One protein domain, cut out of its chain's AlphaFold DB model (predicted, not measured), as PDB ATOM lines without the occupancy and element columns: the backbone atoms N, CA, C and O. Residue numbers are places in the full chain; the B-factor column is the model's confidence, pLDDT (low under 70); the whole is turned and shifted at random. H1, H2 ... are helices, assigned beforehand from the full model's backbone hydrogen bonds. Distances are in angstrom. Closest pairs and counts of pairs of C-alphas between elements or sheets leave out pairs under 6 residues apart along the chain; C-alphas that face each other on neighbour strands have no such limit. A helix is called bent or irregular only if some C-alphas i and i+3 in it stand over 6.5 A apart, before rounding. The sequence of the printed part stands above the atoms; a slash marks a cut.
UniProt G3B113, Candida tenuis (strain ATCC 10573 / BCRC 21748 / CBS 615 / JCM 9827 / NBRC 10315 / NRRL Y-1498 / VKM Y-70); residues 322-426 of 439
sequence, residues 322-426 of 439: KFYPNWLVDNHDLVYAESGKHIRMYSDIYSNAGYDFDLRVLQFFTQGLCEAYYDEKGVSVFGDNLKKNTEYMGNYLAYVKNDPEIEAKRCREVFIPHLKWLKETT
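This is residues 322 to 426 of the 439 residues of a protein of Candida tenuis (strain ATCC 10573 / BCRC 21748 / CBS 615 / JCM 9827 / NBRC 10315 / NRRL Y-1498 / VKM Y-70) (UniProt G3B113). Look first for two long helices running opposite ways, H3 and the bent helix H6: the second arm of H6, H6b, packs side by side on H3, while its first arm, H6a, only just meets the last residues of H3, 366 to 369, and has H1 packed across it at a steep angle. H2 sits across the beginning of H3, the short helices H4 and H5 lie near its end, and two long links without named helices, residues 331 to 346 and 370 to 387, make up much of the rest. The printed part has 105 residues with six named helices, H1 to H6 in order, and no named strand; its class is all helix, with 56 residues in helices. It is compact, with a radius of gyration of the C-alphas of 13.8 A and spans of 36 by 30 by 20 A.

Find C-alpha 404 at (48.331, -14.247, -44.844), where H6, residues 404 to 425, begins. By its hydrogen bonds it was assigned as one helix, but it is bent: C-alphas 413 and 416 are 7.2 A apart. Its arms are H6a, residues 404 to 413, 14.1 A long, and H6b, residues 416 to 425, 14.3 A long, ending at C-alpha 425, (34.062, 11.387, -43.308). H3, residues 357 to 369, starts at (32.888, 5.595, -54.786) and is 18.1 A long. H2 is residues 347 to 353, 10.0 A, and irregular, with C-alphas 348 and 351 7.5 A apart. H1 is residues 325 to 330, 8.5 A; H4 is residues 388 to 391, 5.3 A; H5 is residues 398 to 401, 4.9 A.

The two arms of H6 stand at a shallow tilt of 31 degrees. H6b touches H3 at a shallow tilt of 27 degrees, opposite ways, closest at the C-alphas of Leu 359 and Leu 422, 5.6 A. H6a only just touches H3, at residues 366 to 369 alone, with 3 pairs of C-alphas within 8 A; the closest are Leu 369 and Glu 407, 7.4 A. H1 only just touches H6a, also with 3 pairs, closest at the C-alphas of Val 329 and Arg 410, 7.3 A, at a steep tilt of 56 degrees. H2 touches residues 357 to 358 of H3, about perpendicular at 81 degrees; the C-alphas of Tyr 350 and Phe 357 are closest, 6.4 A. H4 is close to H3 but not clearly touching, at the C-alphas of Gly 368 and Glu 391, 5.6 A; so is H5, at Leu 369 and Val 400, 6.6 A. In H1, H3, H6a and H6b every O i to N i+4 pair is within hydrogen-bond range; in H2 it is 1 of 3, beside 3 of 4 O i to N i+3 pairs, and H4 and H5 are too short for an i+4 pair.

The two C-alphas farthest apart are those of Asn 352 and Glu 376, 38.9 A. The printed part has no cut; the links H1 to H2 and H3 to H4 are long. The mean pLDDT of the printed part is 93.8, and no printed residue is under 70.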
ATOM      1  N   LYS A 322      45.902  -0.012 -59.627       90.56
ATOM      2  CA  LYS A 322      45.160  -1.270 -59.608       90.56
ATOM      3  C   LYS A 322      44.863  -1.613 -58.155       90.56
ATOM      4  O   LYS A 322      45.719  -1.424 -57.290       90.56
ATOM      5  N   PHE A 323      43.679  -2.151 -57.887       95.00
ATOM      6  CA  PHE A 323      43.251  -2.555 -56.544       95.00
ATOM      7  C   PHE A 323      43.904  -3.880 -56.120       95.00
ATOM      8  O   PHE A 323      43.240  -4.842 -55.745       95.00
ATOM      9  N   TYR A 324      45.231  -3.928 -56.184       95.50
ATOM     10  CA  TYR A 324      46.051  -4.982 -55.610       95.50
ATOM     11  C   TYR A 324      46.532  -4.550 -54.219       95.50
ATOM     12  O   TYR A 324      46.910  -3.385 -54.050       95.50
ATOM     13  N   PRO A 325      46.559  -5.449 -53.218       94.94
ATOM     14  CA  PRO A 325      46.921  -5.067 -51.854       94.94
ATOM     15  C   PRO A 325      48.317  -4.465 -51.725       94.94
ATOM     16  O   PRO A 325      48.496  -3.430 -51.085       94.94
ATOM     17  N   ASN A 326      49.304  -5.074 -52.380       93.94
ATOM     18  CA  ASN A 326      50.659  -4.542 -52.425       93.94
ATOM     19  C   ASN A 326      50.714  -3.189 -53.129       93.94
ATOM     20  O   ASN A 326      51.309  -2.263 -52.595       93.94
ATOM     21  N   TRP A 327      50.038  -3.041 -54.269       94.69
ATOM     22  CA  TRP A 327      50.059  -1.794 -55.026       94.69
ATOM     23  C   TRP A 327      49.585  -0.611 -54.180       94.69
ATOM     24  O   TRP A 327      50.294   0.388 -54.089       94.69
ATOM     25  N   LEU A 328      48.422  -0.740 -53.533       96.06
ATOM     26  CA  LEU A 328      47.815   0.346 -52.760       96.06
ATOM     27  C   LEU A 328      48.669   0.771 -51.557       96.06
ATOM     28  O   LEU A 328      48.713   1.957 -51.219       96.06
ATOM     29  N   VAL A 329      49.331  -0.189 -50.903       95.81
ATOM     30  CA  VAL A 329      50.177   0.071 -49.731       95.81
ATOM     31  C   VAL A 329      51.537   0.613 -50.151       95.81
ATOM     32  O   VAL A 329      51.945   1.665 -49.667       95.81
ATOM     33  N   ASP A 330      52.216  -0.074 -51.066       94.31
ATOM     34  CA  ASP A 330      53.603   0.212 -51.432       94.31
ATOM     35  C   ASP A 330      53.723   1.553 -52.188       94.31
ATOM     36  O   ASP A 330      54.752   2.222 -52.104       94.31
ATOM     37  N   ASN A 331      52.661   1.985 -52.885       94.12
ATOM     38  CA  ASN A 331      52.604   3.283 -53.572       94.12
ATOM     39  C   ASN A 331      51.935   4.397 -52.753       94.12
ATOM     40  O   ASN A 331      51.817   5.518 -53.252       94.12
ATOM     41  N   HIS A 332      51.516   4.124 -51.511       94.81
ATOM     42  CA  HIS A 332      50.873   5.114 -50.640       94.81
ATOM     43  C   HIS A 332      49.616   5.755 -51.262       94.81
ATOM     44  O   HIS A 332      49.361   6.948 -51.098       94.81
ATOM     45  N   ASP A 333      48.817   4.963 -51.984       95.12
ATOM     46  CA  ASP A 333      47.653   5.468 -52.725       95.12
ATOM     47  C   ASP A 333      46.468   5.836 -51.819       95.12
ATOM     48  O   ASP A 333      45.654   6.683 -52.181       95.12
ATOM     49  N   LEU A 334      46.391   5.225 -50.633       97.00
ATOM     50  CA  LEU A 334      45.308   5.432 -49.661       97.00
ATOM     51  C   LEU A 334      45.686   6.394 -48.526       97.00
ATOM     52  O   LEU A 334      44.818   7.009 -47.901       97.00
ATOM     53  N   VAL A 335      46.982   6.487 -48.218       96.69
ATOM     54  CA  VAL A 335      47.529   7.244 -47.087       96.69
ATOM     55  C   VAL A 335      48.899   7.787 -47.469       96.69
ATOM     56  O   VAL A 335      49.776   7.006 -47.833       96.69
ATOM     57  N   TYR A 336      49.108   9.097 -47.336       96.12
ATOM     58  CA  TYR A 336      50.404   9.718 -47.615       96.12
ATOM     59  C   TYR A 336      51.503   9.179 -46.692       96.12
ATOM     60  O   TYR A 336      51.336   9.153 -45.472       96.12
ATOM     61  N   ALA A 337      52.658   8.841 -47.273       92.94
ATOM     62  CA  ALA A 337      53.801   8.275 -46.554       92.94
ATOM     63  C   ALA A 337      54.308   9.164 -45.405       92.94
ATOM     64  O   ALA A 337      54.586   8.671 -44.317       92.94
ATOM     65  N   GLU A 338      54.431  10.473 -45.647       91.75
ATOM     66  CA  GLU A 338      55.041  11.404 -44.691       91.75
ATOM     67  C   GLU A 338      54.049  11.918 -43.644       91.75
ATOM     68  O   GLU A 338      54.365  11.978 -42.458       91.75
ATOM     69  N   SER A 339      52.848  12.313 -44.076       94.44
ATOM     70  CA  SER A 339      51.871  12.963 -43.194       94.44
ATOM     71  C   SER A 339      50.927  11.983 -42.502       94.44
ATOM     72  O   SER A 339      50.263  12.365 -41.540       94.44
ATOM     73  N   GLY A 340      50.811  10.748 -43.004       95.19
ATOM     74  CA  GLY A 340      49.832   9.771 -42.527       95.19
ATOM     75  C   GLY A 340      48.375  10.161 -42.803       95.19
ATOM     76  O   GLY A 340      47.463   9.508 -42.300       95.19
ATOM     77  N   LYS A 341      48.125  11.227 -43.575       96.69
ATOM     78  CA  LYS A 341      46.764  11.646 -43.926       96.69
ATOM     79  C   LYS A 341      46.166  10.707 -44.971       96.69
ATOM     80  O   LYS A 341      46.836  10.325 -45.929       96.69
ATOM     81  N   HIS A 342      44.890  10.386 -44.797       97.62
ATOM     82  CA  HIS A 342      44.121   9.582 -45.740       97.62
ATOM     83  C   HIS A 342      43.744  10.364 -47.004       97.62
ATOM     84  O   HIS A 342      43.624  11.590 -46.982       97.62
ATOM     85  N   ILE A 343      43.533   9.633 -48.096       96.75
ATOM     86  CA  ILE A 343      43.313  10.173 -49.439       96.75
ATOM     87  C   ILE A 343      41.916   9.773 -49.934       96.75
ATOM     88  O   ILE A 343      41.508   8.628 -49.773       96.75
ATOM     89  N   ARG A 344      41.184  10.704 -50.556       95.62
ATOM     90  CA  ARG A 344      40.017  10.391 -51.402       95.62
ATOM     91  C   ARG A 344      40.450  10.501 -52.850       95.62
ATOM     92  O   ARG A 344      40.784  11.596 -53.290       95.62
ATOM     93  N   MET A 345      40.497   9.378 -53.555       94.88
ATOM     94  CA  MET A 345      41.037   9.326 -54.907       94.88
ATOM     95  C   MET A 345      40.042   9.798 -55.961       94.88
ATOM     96  O   MET A 345      40.477  10.299 -56.992       94.88
ATOM     97  N   TYR A 346      38.738   9.628 -55.721       95.12
ATOM     98  CA  TYR A 346      37.705   9.789 -56.748       95.12
ATOM     99  C   TYR A 346      36.589  10.764 -56.350       95.12
ATOM    100  O   TYR A 346      35.470  10.667 -56.854       95.12
ATOM    101  N   SER A 347      36.865  11.714 -55.448       93.00
ATOM    102  CA  SER A 347      35.847  12.644 -54.929       93.00
ATOM    103  C   SER A 347      35.144  13.472 -56.003       93.00
ATOM    104  O   SER A 347      33.983  13.839 -55.820       93.00
ATOM    105  N   ASP A 348      35.814  13.719 -57.128       88.88
ATOM    106  CA  ASP A 348      35.304  14.541 -58.228       88.88
ATOM    107  C   ASP A 348      34.028  13.969 -58.864       88.88
ATOM    108  O   ASP A 348      33.227  14.721 -59.418       88.88
ATOM    109  N   ILE A 349      33.790  12.656 -58.750       92.25
ATOM    110  CA  ILE A 349      32.617  12.015 -59.360       92.25
ATOM    111  C   ILE A 349      31.461  11.771 -58.394       92.25
ATOM    112  O   ILE A 349      30.379  11.415 -58.851       92.25
ATOM    113  N   TYR A 350      31.630  11.945 -57.077       94.12
ATOM    114  CA  TYR A 350      30.633  11.465 -56.108       94.12
ATOM    115  C   TYR A 350      29.250  12.089 -56.302       94.12
ATOM    116  O   TYR A 350      28.240  11.399 -56.190       94.12
ATOM    117  N   SER A 351      29.198  13.384 -56.625       92.38
ATOM    118  CA  SER A 351      27.929  14.085 -56.863       92.38
ATOM    119  C   SER A 351      27.196  13.524 -58.082       92.38
ATOM    120  O   SER A 351      25.982  13.356 -58.041       92.38
ATOM    121  N   ASN A 352      27.937  13.180 -59.135       93.50
ATOM    122  CA  ASN A 352      27.387  12.588 -60.352       93.50
ATOM    123  C   ASN A 352      27.014  11.103 -60.149       93.50
ATOM    124  O   ASN A 352      25.957  10.648 -60.587       93.50
ATOM    125  N   ALA A 353      27.839  10.351 -59.415       92.56
ATOM    126  CA  ALA A 353      27.569   8.964 -59.049       92.56
ATOM    127  C   ALA A 353      26.380   8.833 -58.076       92.56
ATOM    128  O   ALA A 353      25.671   7.829 -58.092       92.56
ATOM    129  N   GLY A 354      26.165   9.840 -57.225       93.31
ATOM    130  CA  GLY A 354      25.196   9.818 -56.128       93.31
ATOM    131  C   GLY A 354      25.683   9.055 -54.888       93.31
ATOM    132  O   GLY A 354      24.890   8.782 -53.987       93.31
ATOM    133  N   TYR A 355      26.965   8.685 -54.836       95.12
ATOM    134  CA  TYR A 355      27.580   7.979 -53.716       95.12
ATOM    135  C   TYR A 355      29.101   8.169 -53.674       95.12
ATOM    136  O   TYR A 355      29.744   8.545 -54.651       95.12
ATOM    137  N   ASP A 356      29.674   7.856 -52.521       96.69
ATOM    138  CA  ASP A 356      31.103   7.812 -52.237       96.69
ATOM    139  C   ASP A 356      31.716   6.538 -52.835       96.69
ATOM    140  O   ASP A 356      31.601   5.436 -52.282       96.69
ATOM    141  N   PHE A 357      32.312   6.695 -54.017       96.00
ATOM    142  CA  PHE A 357      32.888   5.595 -54.786       96.00
ATOM    143  C   PHE A 357      34.095   4.966 -54.073       96.00
ATOM    144  O   PHE A 357      34.179   3.739 -54.006       96.00
ATOM    145  N   ASP A 358      34.972   5.777 -53.465       96.25
ATOM    146  CA  ASP A 358      36.107   5.285 -52.670       96.25
ATOM    147  C   ASP A 358      35.627   4.395 -51.522       96.25
ATOM    148  O   ASP A 358      36.120   3.278 -51.355       96.25
ATOM    149  N   LEU A 359      34.633   4.860 -50.752       96.56
ATOM    150  CA  LEU A 359      34.072   4.095 -49.639       96.56
ATOM    151  C   LEU A 359      33.507   2.758 -50.115       96.56
ATOM    152  O   LEU A 359      33.790   1.728 -49.506       96.56
ATOM    153  N   ARG A 360      32.719   2.759 -51.194       95.44
ATOM    154  CA  ARG A 360      32.082   1.539 -51.701       95.44
ATOM    155  C   ARG A 360      33.116   0.508 -52.154       95.44
ATOM    156  O   ARG A 360      33.079  -0.630 -51.683       95.44
ATOM    157  N   VAL A 361      34.050   0.900 -53.020       95.69
ATOM    158  CA  VAL A 361      35.048  -0.030 -53.569       95.69
ATOM    159  C   VAL A 361      35.998  -0.516 -52.475       95.69
ATOM    160  O   VAL A 361      36.259  -1.717 -52.389       95.69
ATOM    161  N   LEU A 362      36.458   0.365 -51.576       96.94
ATOM    162  CA  LEU A 362      37.315  -0.056 -50.466       96.94
ATOM    163  C   LEU A 362      36.571  -0.972 -49.486       96.94
ATOM    164  O   LEU A 362      37.168  -1.881 -48.904       96.94
ATOM    165  N   GLN A 363      35.266  -0.785 -49.301       95.62
ATOM    166  CA  GLN A 363      34.492  -1.699 -48.475       95.62
ATOM    167  C   GLN A 363      34.459  -3.107 -49.086       95.62
ATOM    168  O   GLN A 363      34.745  -4.060 -48.369       95.62
ATOM    169  N   PHE A 364      34.216  -3.255 -50.393       96.06
ATOM    170  CA  PHE A 364      34.304  -4.565 -51.064       96.06
ATOM    171  C   PHE A 364      35.697  -5.179 -50.945       96.06
ATOM    172  O   PHE A 364      35.840  -6.354 -50.612       96.06
ATOM    173  N   PHE A 365      36.720  -4.352 -51.144       97.06
ATOM    174  CA  PHE A 365      38.113  -4.744 -51.010       97.06
ATOM    175  C   PHE A 365      38.415  -5.291 -49.606       97.06
ATOM    176  O   PHE A 365      38.931  -6.393 -49.458       97.06
ATOM    177  N   THR A 366      38.044  -4.565 -48.550       96.81
ATOM    178  CA  THR A 366      38.288  -5.002 -47.164       96.81
ATOM    179  C   THR A 366      37.436  -6.197 -46.740       96.81
ATOM    180  O   THR A 366      37.939  -7.039 -46.001       96.81
ATOM    181  N   GLN A 367      36.197  -6.320 -47.226       95.38
ATOM    182  CA  GLN A 367      35.350  -7.499 -46.999       95.38
ATOM    183  C   GLN A 367      36.010  -8.771 -47.551       95.38
ATOM    184  O   GLN A 367      36.010  -9.802 -46.874       95.38
ATOM    185  N   GLY A 368      36.596  -8.673 -48.749       95.31
ATOM    186  CA  GLY A 368      37.283  -9.772 -49.424       95.31
ATOM    187  C   GLY A 368      38.660 -10.097 -48.849       95.31
ATOM    188  O   GLY A 368      39.003 -11.269 -48.708       95.31
ATOM    189  N   LEU A 369      39.447  -9.075 -48.508       96.69
ATOM    190  CA  LEU A 369      40.859  -9.226 -48.146       96.69
ATOM    191  C   LEU A 369      41.104  -9.371 -46.642       96.69
ATOM    192  O   LEU A 369      42.032 -10.062 -46.232       96.69
ATOM    193  N   CYS A 370      40.331  -8.683 -45.801       96.31
ATOM    194  CA  CYS A 370      40.679  -8.524 -44.395       96.31
ATOM    195  C   CYS A 370      39.916  -9.500 -43.511       96.31
ATOM    196  O   CYS A 370      38.765  -9.268 -43.156       96.31
ATOM    197  N   GLU A 371      40.594 -10.548 -43.045       94.06
ATOM    198  CA  GLU A 371      40.021 -11.493 -42.079       94.06
ATOM    199  C   GLU A 371      39.499 -10.789 -40.812       94.06
ATOM    200  O   GLU A 371      38.431 -11.128 -40.308       94.06
ATOM    201  N   ALA A 372      40.202  -9.743 -40.359       94.00
ATOM    202  CA  ALA A 372      39.828  -8.911 -39.210       94.00
ATOM    203  C   ALA A 372      38.571  -8.039 -39.430       94.00
ATOM    204  O   ALA A 372      38.159  -7.321 -38.519       94.00
ATOM    205  N   TYR A 373      37.965  -8.074 -40.621       95.31
ATOM    206  CA  TYR A 373      36.636  -7.508 -40.865       95.31
ATOM    207  C   TYR A 373      35.536  -8.298 -40.136       95.31
ATOM    208  O   TYR A 373      34.446  -7.775 -39.898       95.31
ATOM    209  N   TYR A 374      35.820  -9.545 -39.758       95.81
ATOM    210  CA  TYR A 374      34.877 -10.453 -39.117       95.81
ATOM    211  C   TYR A 374      35.316 -10.775 -37.684       95.81
ATOM    212  O   TYR A 374      36.507 -10.907 -37.400       95.81
ATOM    213  N   ASP A 375      34.346 -10.900 -36.781       94.25
ATOM    214  CA  ASP A 375      34.565 -11.321 -35.400       94.25
ATOM    215  C   ASP A 375      34.830 -12.837 -35.288       94.25
ATOM    216  O   ASP A 375      34.836 -13.580 -36.273       94.25
ATOM    217  N   GLU A 376      35.018 -13.326 -34.060       92.75
ATOM    218  CA  GLU A 376      35.235 -14.755 -33.780       92.75
ATOM    219  C   GLU A 376      34.060 -15.652 -34.210       92.75
ATOM    220  O   GLU A 376      34.238 -16.851 -34.415       92.75
ATOM    221  N   LYS A 377      32.857 -15.086 -34.369       92.62
ATOM    222  CA  LYS A 377      31.662 -15.788 -34.861       92.62
ATOM    223  C   LYS A 377      31.550 -15.730 -36.387       92.62
ATOM    224  O   LYS A 377      30.597 -16.276 -36.945       92.62
ATOM    225  N   GLY A 378      32.501 -15.085 -37.062       92.06
ATOM    226  CA  GLY A 378      32.504 -14.892 -38.503       92.06
ATOM    227  C   GLY A 378      31.489 -13.855 -38.980       92.06
ATOM    228  O   GLY A 378      31.100 -13.906 -40.144       92.06
ATOM    229  N   VAL A 379      31.042 -12.944 -38.113       93.19
ATOM    230  CA  VAL A 379      30.100 -11.866 -38.438       93.19
ATOM    231  C   VAL A 379      30.853 -10.546 -38.559       93.19
ATOM    232  O   VAL A 379      31.796 -10.287 -37.817       93.19
ATOM    233  N   SER A 380      30.449  -9.702 -39.504       92.50
ATOM    234  CA  SER A 380      31.048  -8.381 -39.706       92.50
ATOM    235  C   SER A 380      31.055  -7.506 -38.449       92.50
ATOM    236  O   SER A 380      30.017  -7.276 -37.822       92.50
ATOM    237  N   VAL A 381      32.216  -6.916 -38.148       91.38
ATOM    238  CA  VAL A 381      32.386  -5.942 -37.052       91.38
ATOM    239  C   VAL A 381      31.874  -4.540 -37.407       91.38
ATOM    240  O   VAL A 381      31.868  -3.650 -36.560       91.38
ATOM    241  N   PHE A 382      31.441  -4.330 -38.655       87.31
ATOM    242  CA  PHE A 382      30.939  -3.051 -39.167       87.31
ATOM    243  C   PHE A 382      29.406  -2.983 -39.251       87.31
ATOM    244  O   PHE A 382      28.873  -1.980 -39.725       87.31
ATOM    245  N   GLY A 383      28.695  -4.021 -38.789       80.62
ATOM    246  CA  GLY A 383      27.231  -4.017 -38.669       80.62
ATOM    247  C   GLY A 383      26.464  -4.170 -39.988       80.62
ATOM    248  O   GLY A 383      25.279  -3.858 -40.038       80.62
ATOM    249  N   ASP A 384      27.113  -4.650 -41.052       81.44
ATOM    250  CA  ASP A 384      26.501  -4.873 -42.372       81.44
ATOM    251  C   ASP A 384      25.952  -6.301 -42.567       81.44
ATOM    252  O   ASP A 384      25.618  -6.675 -43.683       81.44
ATOM    253  N   ASN A 385      25.818  -7.095 -41.495       84.00
ATOM    254  CA  ASN A 385      25.265  -8.463 -41.494       84.00
ATOM    255  C   ASN A 385      25.960  -9.465 -42.439       84.00
ATOM    256  O   ASN A 385      25.419 -10.540 -42.709       84.00
ATOM    257  N   LEU A 386      27.166  -9.148 -42.909       89.50
ATOM    258  CA  LEU A 386      27.961 -10.036 -43.746       89.50
ATOM    259  C   LEU A 386      28.618 -11.155 -42.940       89.50
ATOM    260  O   LEU A 386      28.958 -10.987 -41.761       89.50
ATOM    261  N   LYS A 387      28.828 -12.295 -43.606       91.19
ATOM    262  CA  LYS A 387      29.471 -13.474 -43.026       91.19
ATOM    263  C   LYS A 387      30.803 -13.762 -43.701       91.19
ATOM    264  O   LYS A 387      30.915 -13.764 -44.922       91.19
ATOM    265  N   LYS A 388      31.800 -14.109 -42.892       92.38
ATOM    266  CA  LYS A 388      33.154 -14.439 -43.349       92.38
ATOM    267  C   LYS A 388      33.158 -15.534 -44.413       92.38
ATOM    268  O   LYS A 388      33.876 -15.437 -45.398       92.38
ATOM    269  N   ASN A 389      32.346 -16.572 -44.229       88.75
ATOM    270  CA  ASN A 389      32.294 -17.718 -45.130       88.75
ATOM    271  C   ASN A 389      31.622 -17.431 -46.481       88.75
ATOM    272  O   ASN A 389      31.569 -18.342 -47.284       88.75
ATOM    273  N   THR A 390      31.084 -16.237 -46.726       87.56
ATOM    274  CA  THR A 390      30.503 -15.862 -48.028       87.56
ATOM    275  C   THR A 390      31.187 -14.649 -48.647       87.56
ATOM    276  O   THR A 390      30.835 -14.238 -49.746       87.56
ATOM    277  N   GLU A 391      32.143 -14.046 -47.943       90.50
ATOM    278  CA  GLU A 391      32.732 -12.767 -48.341       90.50
ATOM    279  C   GLU A 391      34.257 -12.759 -48.274       90.50
ATOM    280  O   GLU A 391      34.882 -12.084 -49.079       90.50
ATOM    281  N   TYR A 392      34.883 -13.510 -47.362       94.88
ATOM    282  CA  TYR A 392      36.338 -13.517 -47.229       94.88
ATOM    283  C   TYR A 392      36.994 -14.370 -48.321       94.88
ATOM    284  O   TYR A 392      36.876 -15.598 -48.331       94.88
ATOM    285  N   MET A 393      37.720 -13.719 -49.228       95.06
ATOM    286  CA  MET A 393      38.288 -14.340 -50.424       95.06
ATOM    287  C   MET A 393      39.525 -15.186 -50.145       95.06
ATOM    288  O   MET A 393      39.865 -16.019 -50.976       95.06
ATOM    289  N   GLY A 394      40.150 -15.081 -48.969       92.81
ATOM    290  CA  GLY A 394      41.238 -15.992 -48.583       92.81
ATOM    291  C   GLY A 394      40.816 -17.470 -48.510       92.81
ATOM    292  O   GLY A 394      41.672 -18.354 -48.530       92.81
ATOM    293  N   ASN A 395      39.507 -17.748 -48.464       91.69
ATOM    294  CA  ASN A 395      38.955 -19.103 -48.559       91.69
ATOM    295  C   ASN A 395      38.840 -19.619 -50.004       91.69
ATOM    296  O   ASN A 395      38.730 -20.825 -50.194       91.69
ATOM    297  N   TYR A 396      38.837 -18.721 -50.992       94.75
ATOM    298  CA  TYR A 396      38.411 -19.003 -52.367       94.75
ATOM    299  C   TYR A 396      39.483 -18.707 -53.416       94.75
ATOM    300  O   TYR A 396      39.526 -19.390 -54.432       94.75
ATOM    301  N   LEU A 397      40.327 -17.701 -53.175       95.31
ATOM    302  CA  LEU A 397      41.313 -17.198 -54.124       95.31
ATOM    303  C   LEU A 397      42.738 -17.399 -53.599       95.31
ATOM    304  O   LEU A 397      43.122 -16.851 -52.560       95.31
ATOM    305  N   ALA A 398      43.559 -18.119 -54.359       93.31
ATOM    306  CA  ALA A 398      44.968 -18.355 -54.069       93.31
ATOM    307  C   ALA A 398      45.755 -17.040 -53.981       93.31
ATOM    308  O   ALA A 398      46.556 -16.864 -53.066       93.31
ATOM    309  N   TYR A 399      45.469 -16.081 -54.871       93.06
ATOM    310  CA  TYR A 399      46.114 -14.763 -54.873       93.06
ATOM    311  C   TYR A 399      46.007 -14.050 -53.516       93.06
ATOM    312  O   TYR A 399      46.995 -13.515 -53.020       93.06
ATOM    313  N   VAL A 400      44.826 -14.097 -52.893       89.31
ATOM    314  CA  VAL A 400      44.561 -13.483 -51.583       89.31
ATOM    315  C   VAL A 400      45.195 -14.295 -50.447       89.31
ATOM    316  O   VAL A 400      45.620 -13.739 -49.437       89.31
ATOM    317  N   LYS A 401      45.270 -15.619 -50.605       88.12
ATOM    318  CA  LYS A 401      45.772 -16.547 -49.585       88.12
ATOM    319  C   LYS A 401      47.299 -16.592 -49.469       88.12
ATOM    320  O   LYS A 401      47.786 -17.021 -48.427       88.12
ATOM    321  N   ASN A 402      48.044 -16.208 -50.507       79.00
ATOM    322  CA  ASN A 402      49.475 -16.510 -50.620       79.00
ATOM    323  C   ASN A 402      50.346 -15.984 -49.460       79.00
ATOM    324  O   ASN A 402      51.259 -16.699 -49.056       79.00
ATOM    325  N   ASP A 403      50.035 -14.820 -48.873       85.19
ATOM    326  CA  ASP A 403      50.832 -14.212 -47.791       85.19
ATOM    327  C   ASP A 403      49.962 -13.710 -46.615       85.19
ATOM    328  O   ASP A 403      49.830 -12.501 -46.389       85.19
ATOM    329  N   PRO A 404      49.366 -14.612 -45.813       87.00
ATOM    330  CA  PRO A 404      48.331 -14.247 -44.844       87.00
ATOM    331  C   PRO A 404      48.845 -13.323 -43.732       87.00
ATOM    332  O   PRO A 404      48.112 -12.457 -43.260       87.00
ATOM    333  N   GLU A 405      50.110 -13.454 -43.321       91.81
ATOM    334  CA  GLU A 405      50.706 -12.574 -42.308       91.81
ATOM    335  C   GLU A 405      50.905 -11.143 -42.825       91.81
ATOM    336  O   GLU A 405      50.632 -10.177 -42.101       91.81
ATOM    337  N   ILE A 406      51.348 -11.006 -44.081       94.00
ATOM    338  CA  ILE A 406      51.547  -9.710 -44.737       94.00
ATOM    339  C   ILE A 406      50.193  -9.042 -44.953       94.00
ATOM    340  O   ILE A 406      50.026  -7.883 -44.574       94.00
ATOM    341  N   GLU A 407      49.206  -9.770 -45.476       93.94
ATOM    342  CA  GLU A 407      47.872  -9.215 -45.701       93.94
ATOM    343  C   GLU A 407      47.169  -8.858 -44.392       93.94
ATOM    344  O   GLU A 407      46.613  -7.765 -44.262       93.94
ATOM    345  N   ALA A 408      47.295  -9.683 -43.350       94.69
ATOM    346  CA  ALA A 408      46.789  -9.336 -42.026       94.69
ATOM    347  C   ALA A 408      47.446  -8.057 -41.476       94.69
ATOM    348  O   ALA A 408      46.772  -7.241 -40.839       94.69
ATOM    349  N   LYS A 409      48.746  -7.847 -41.726       96.50
ATOM    350  CA  LYS A 409      49.445  -6.608 -41.363       96.50
ATOM    351  C   LYS A 409      48.914  -5.410 -42.158       96.50
ATOM    352  O   LYS A 409      48.506  -4.430 -41.539       96.50
ATOM    353  N   ARG A 410      48.841  -5.505 -43.492       96.56
ATOM    354  CA  ARG A 410      48.302  -4.448 -44.375       96.56
ATOM    355  C   ARG A 410      46.874  -4.061 -43.992       96.56
ATOM    356  O   ARG A 410      46.547  -2.878 -43.910       96.56
ATOM    357  N   CYS A 411      46.041  -5.046 -43.667       97.38
ATOM    358  CA  CYS A 411      44.685  -4.824 -43.183       97.38
ATOM    359  C   CYS A 411      44.641  -4.048 -41.866       97.38
ATOM    360  O   CYS A 411      43.875  -3.092 -41.761       97.38
ATOM    361  N   ARG A 412      45.459  -4.423 -40.872       97.19
ATOM    362  CA  ARG A 412      45.497  -3.728 -39.574       97.19
ATOM    363  C   ARG A 412      46.049  -2.309 -39.673       97.19
ATOM    364  O   ARG A 412      45.542  -1.429 -38.985       97.19
ATOM    365  N   GLU A 413      47.083  -2.104 -40.483       96.69
ATOM    366  CA  GLU A 413      47.836  -0.844 -40.518       96.69
ATOM    367  C   GLU A 413      47.278   0.168 -41.525       96.69
ATOM    368  O   GLU A 413      47.352   1.366 -41.270       96.69
ATOM    369  N   VAL A 414      46.693  -0.290 -42.639       97.94
ATOM    370  CA  VAL A 414      46.273   0.590 -43.741       97.94
ATOM    371  C   VAL A 414      44.787   0.445 -44.047       97.94
ATOM    372  O   VAL A 414      44.034   1.406 -43.893       97.94
ATOM    373  N   PHE A 415      44.332  -0.742 -44.460       98.06
ATOM    374  CA  PHE A 415      43.006  -0.870 -45.080       98.06
ATOM    375  C   PHE A 415      41.843  -0.659 -44.105       98.06
ATOM    376  O   PHE A 415      40.928   0.106 -44.405       98.06
ATOM    377  N   ILE A 416      41.869  -1.292 -42.928       97.88
ATOM    378  CA  ILE A 416      40.806  -1.135 -41.923       97.88
ATOM    379  C   ILE A 416      40.775   0.292 -41.345       97.88
ATOM    380  O   ILE A 416      39.680   0.860 -41.273       97.88
ATOM    381  N   PRO A 417      41.911   0.915 -40.958       98.19
ATOM    382  CA  PRO A 417      41.923   2.324 -40.561       98.19
ATOM    383  C   PRO A 417      41.386   3.258 -41.649       98.19
ATOM    384  O   PRO A 417      40.546   4.109 -41.362       98.19
ATOM    385  N   HIS A 418      41.798   3.063 -42.905       98.44
ATOM    386  CA  HIS A 418      41.332   3.895 -44.009       98.44
ATOM    387  C   HIS A 418      39.833   3.731 -44.284       98.44
ATOM    388  O   HIS A 418      39.136   4.728 -44.461       98.44
ATOM    389  N   LEU A 419      39.300   2.507 -44.220       97.38
ATOM    390  CA  LEU A 419      37.859   2.274 -44.329       97.38
ATOM    391  C   LEU A 419      37.069   2.990 -43.228       97.38
ATOM    392  O   LEU A 419      36.025   3.578 -43.513       97.38
ATOM    393  N   LYS A 420      37.545   2.945 -41.976       96.81
ATOM    394  CA  LYS A 420      36.906   3.667 -40.862       96.81
ATOM    395  C   LYS A 420      36.871   5.165 -41.139       96.81
ATOM    396  O   LYS A 420      35.804   5.764 -41.055       96.81
ATOM    397  N   TRP A 421      37.994   5.731 -41.575       97.94
ATOM    398  CA  TRP A 421      38.067   7.136 -41.959       97.94
ATOM    399  C   TRP A 421      37.102   7.487 -43.100       97.94
ATOM    400  O   TRP A 421      36.397   8.494 -43.013       97.94
ATOM    401  N   LEU A 422      36.995   6.656 -44.146       97.00
ATOM    402  CA  LEU A 422      36.026   6.876 -45.226       97.00
ATOM    403  C   LEU A 422      34.583   6.855 -44.704       97.00
ATOM    404  O   LEU A 422      33.806   7.736 -45.062       97.00
ATOM    405  N   LYS A 423      34.230   5.902 -43.826       94.44
ATOM    406  CA  LYS A 423      32.895   5.814 -43.202       94.44
ATOM    407  C   LYS A 423      32.575   7.027 -42.323       94.44
ATOM    408  O   LYS A 423      31.445   7.498 -42.345       94.44
ATOM    409  N   GLU A 424      33.544   7.530 -41.564       95.38
ATOM    410  CA  GLU A 424      33.369   8.677 -40.657       95.38
ATOM    411  C   GLU A 424      33.287  10.018 -41.398       95.38
ATOM    412  O   GLU A 424      32.628  10.944 -40.931       95.38
ATOM    413  N   THR A 425      33.948  10.128 -42.553       95.69
ATOM    414  CA  THR A 425      34.062  11.387 -43.308       95.69
ATOM    415  C   THR A 425      33.186  11.448 -44.556       95.69
ATOM    416  O   THR A 425      33.206  12.457 -45.262       95.69
ATOM    417  N   THR A 426      32.444  10.382 -44.872       94.69
ATOM    418  CA  THR A 426      31.597  10.361 -46.067       94.69
ATOM    419  C   THR A 426      30.457  11.368 -45.953       94.69
ATOM    420  O   THR A 426      29.774  11.463 -44.935       94.69
TER     421      THR A 426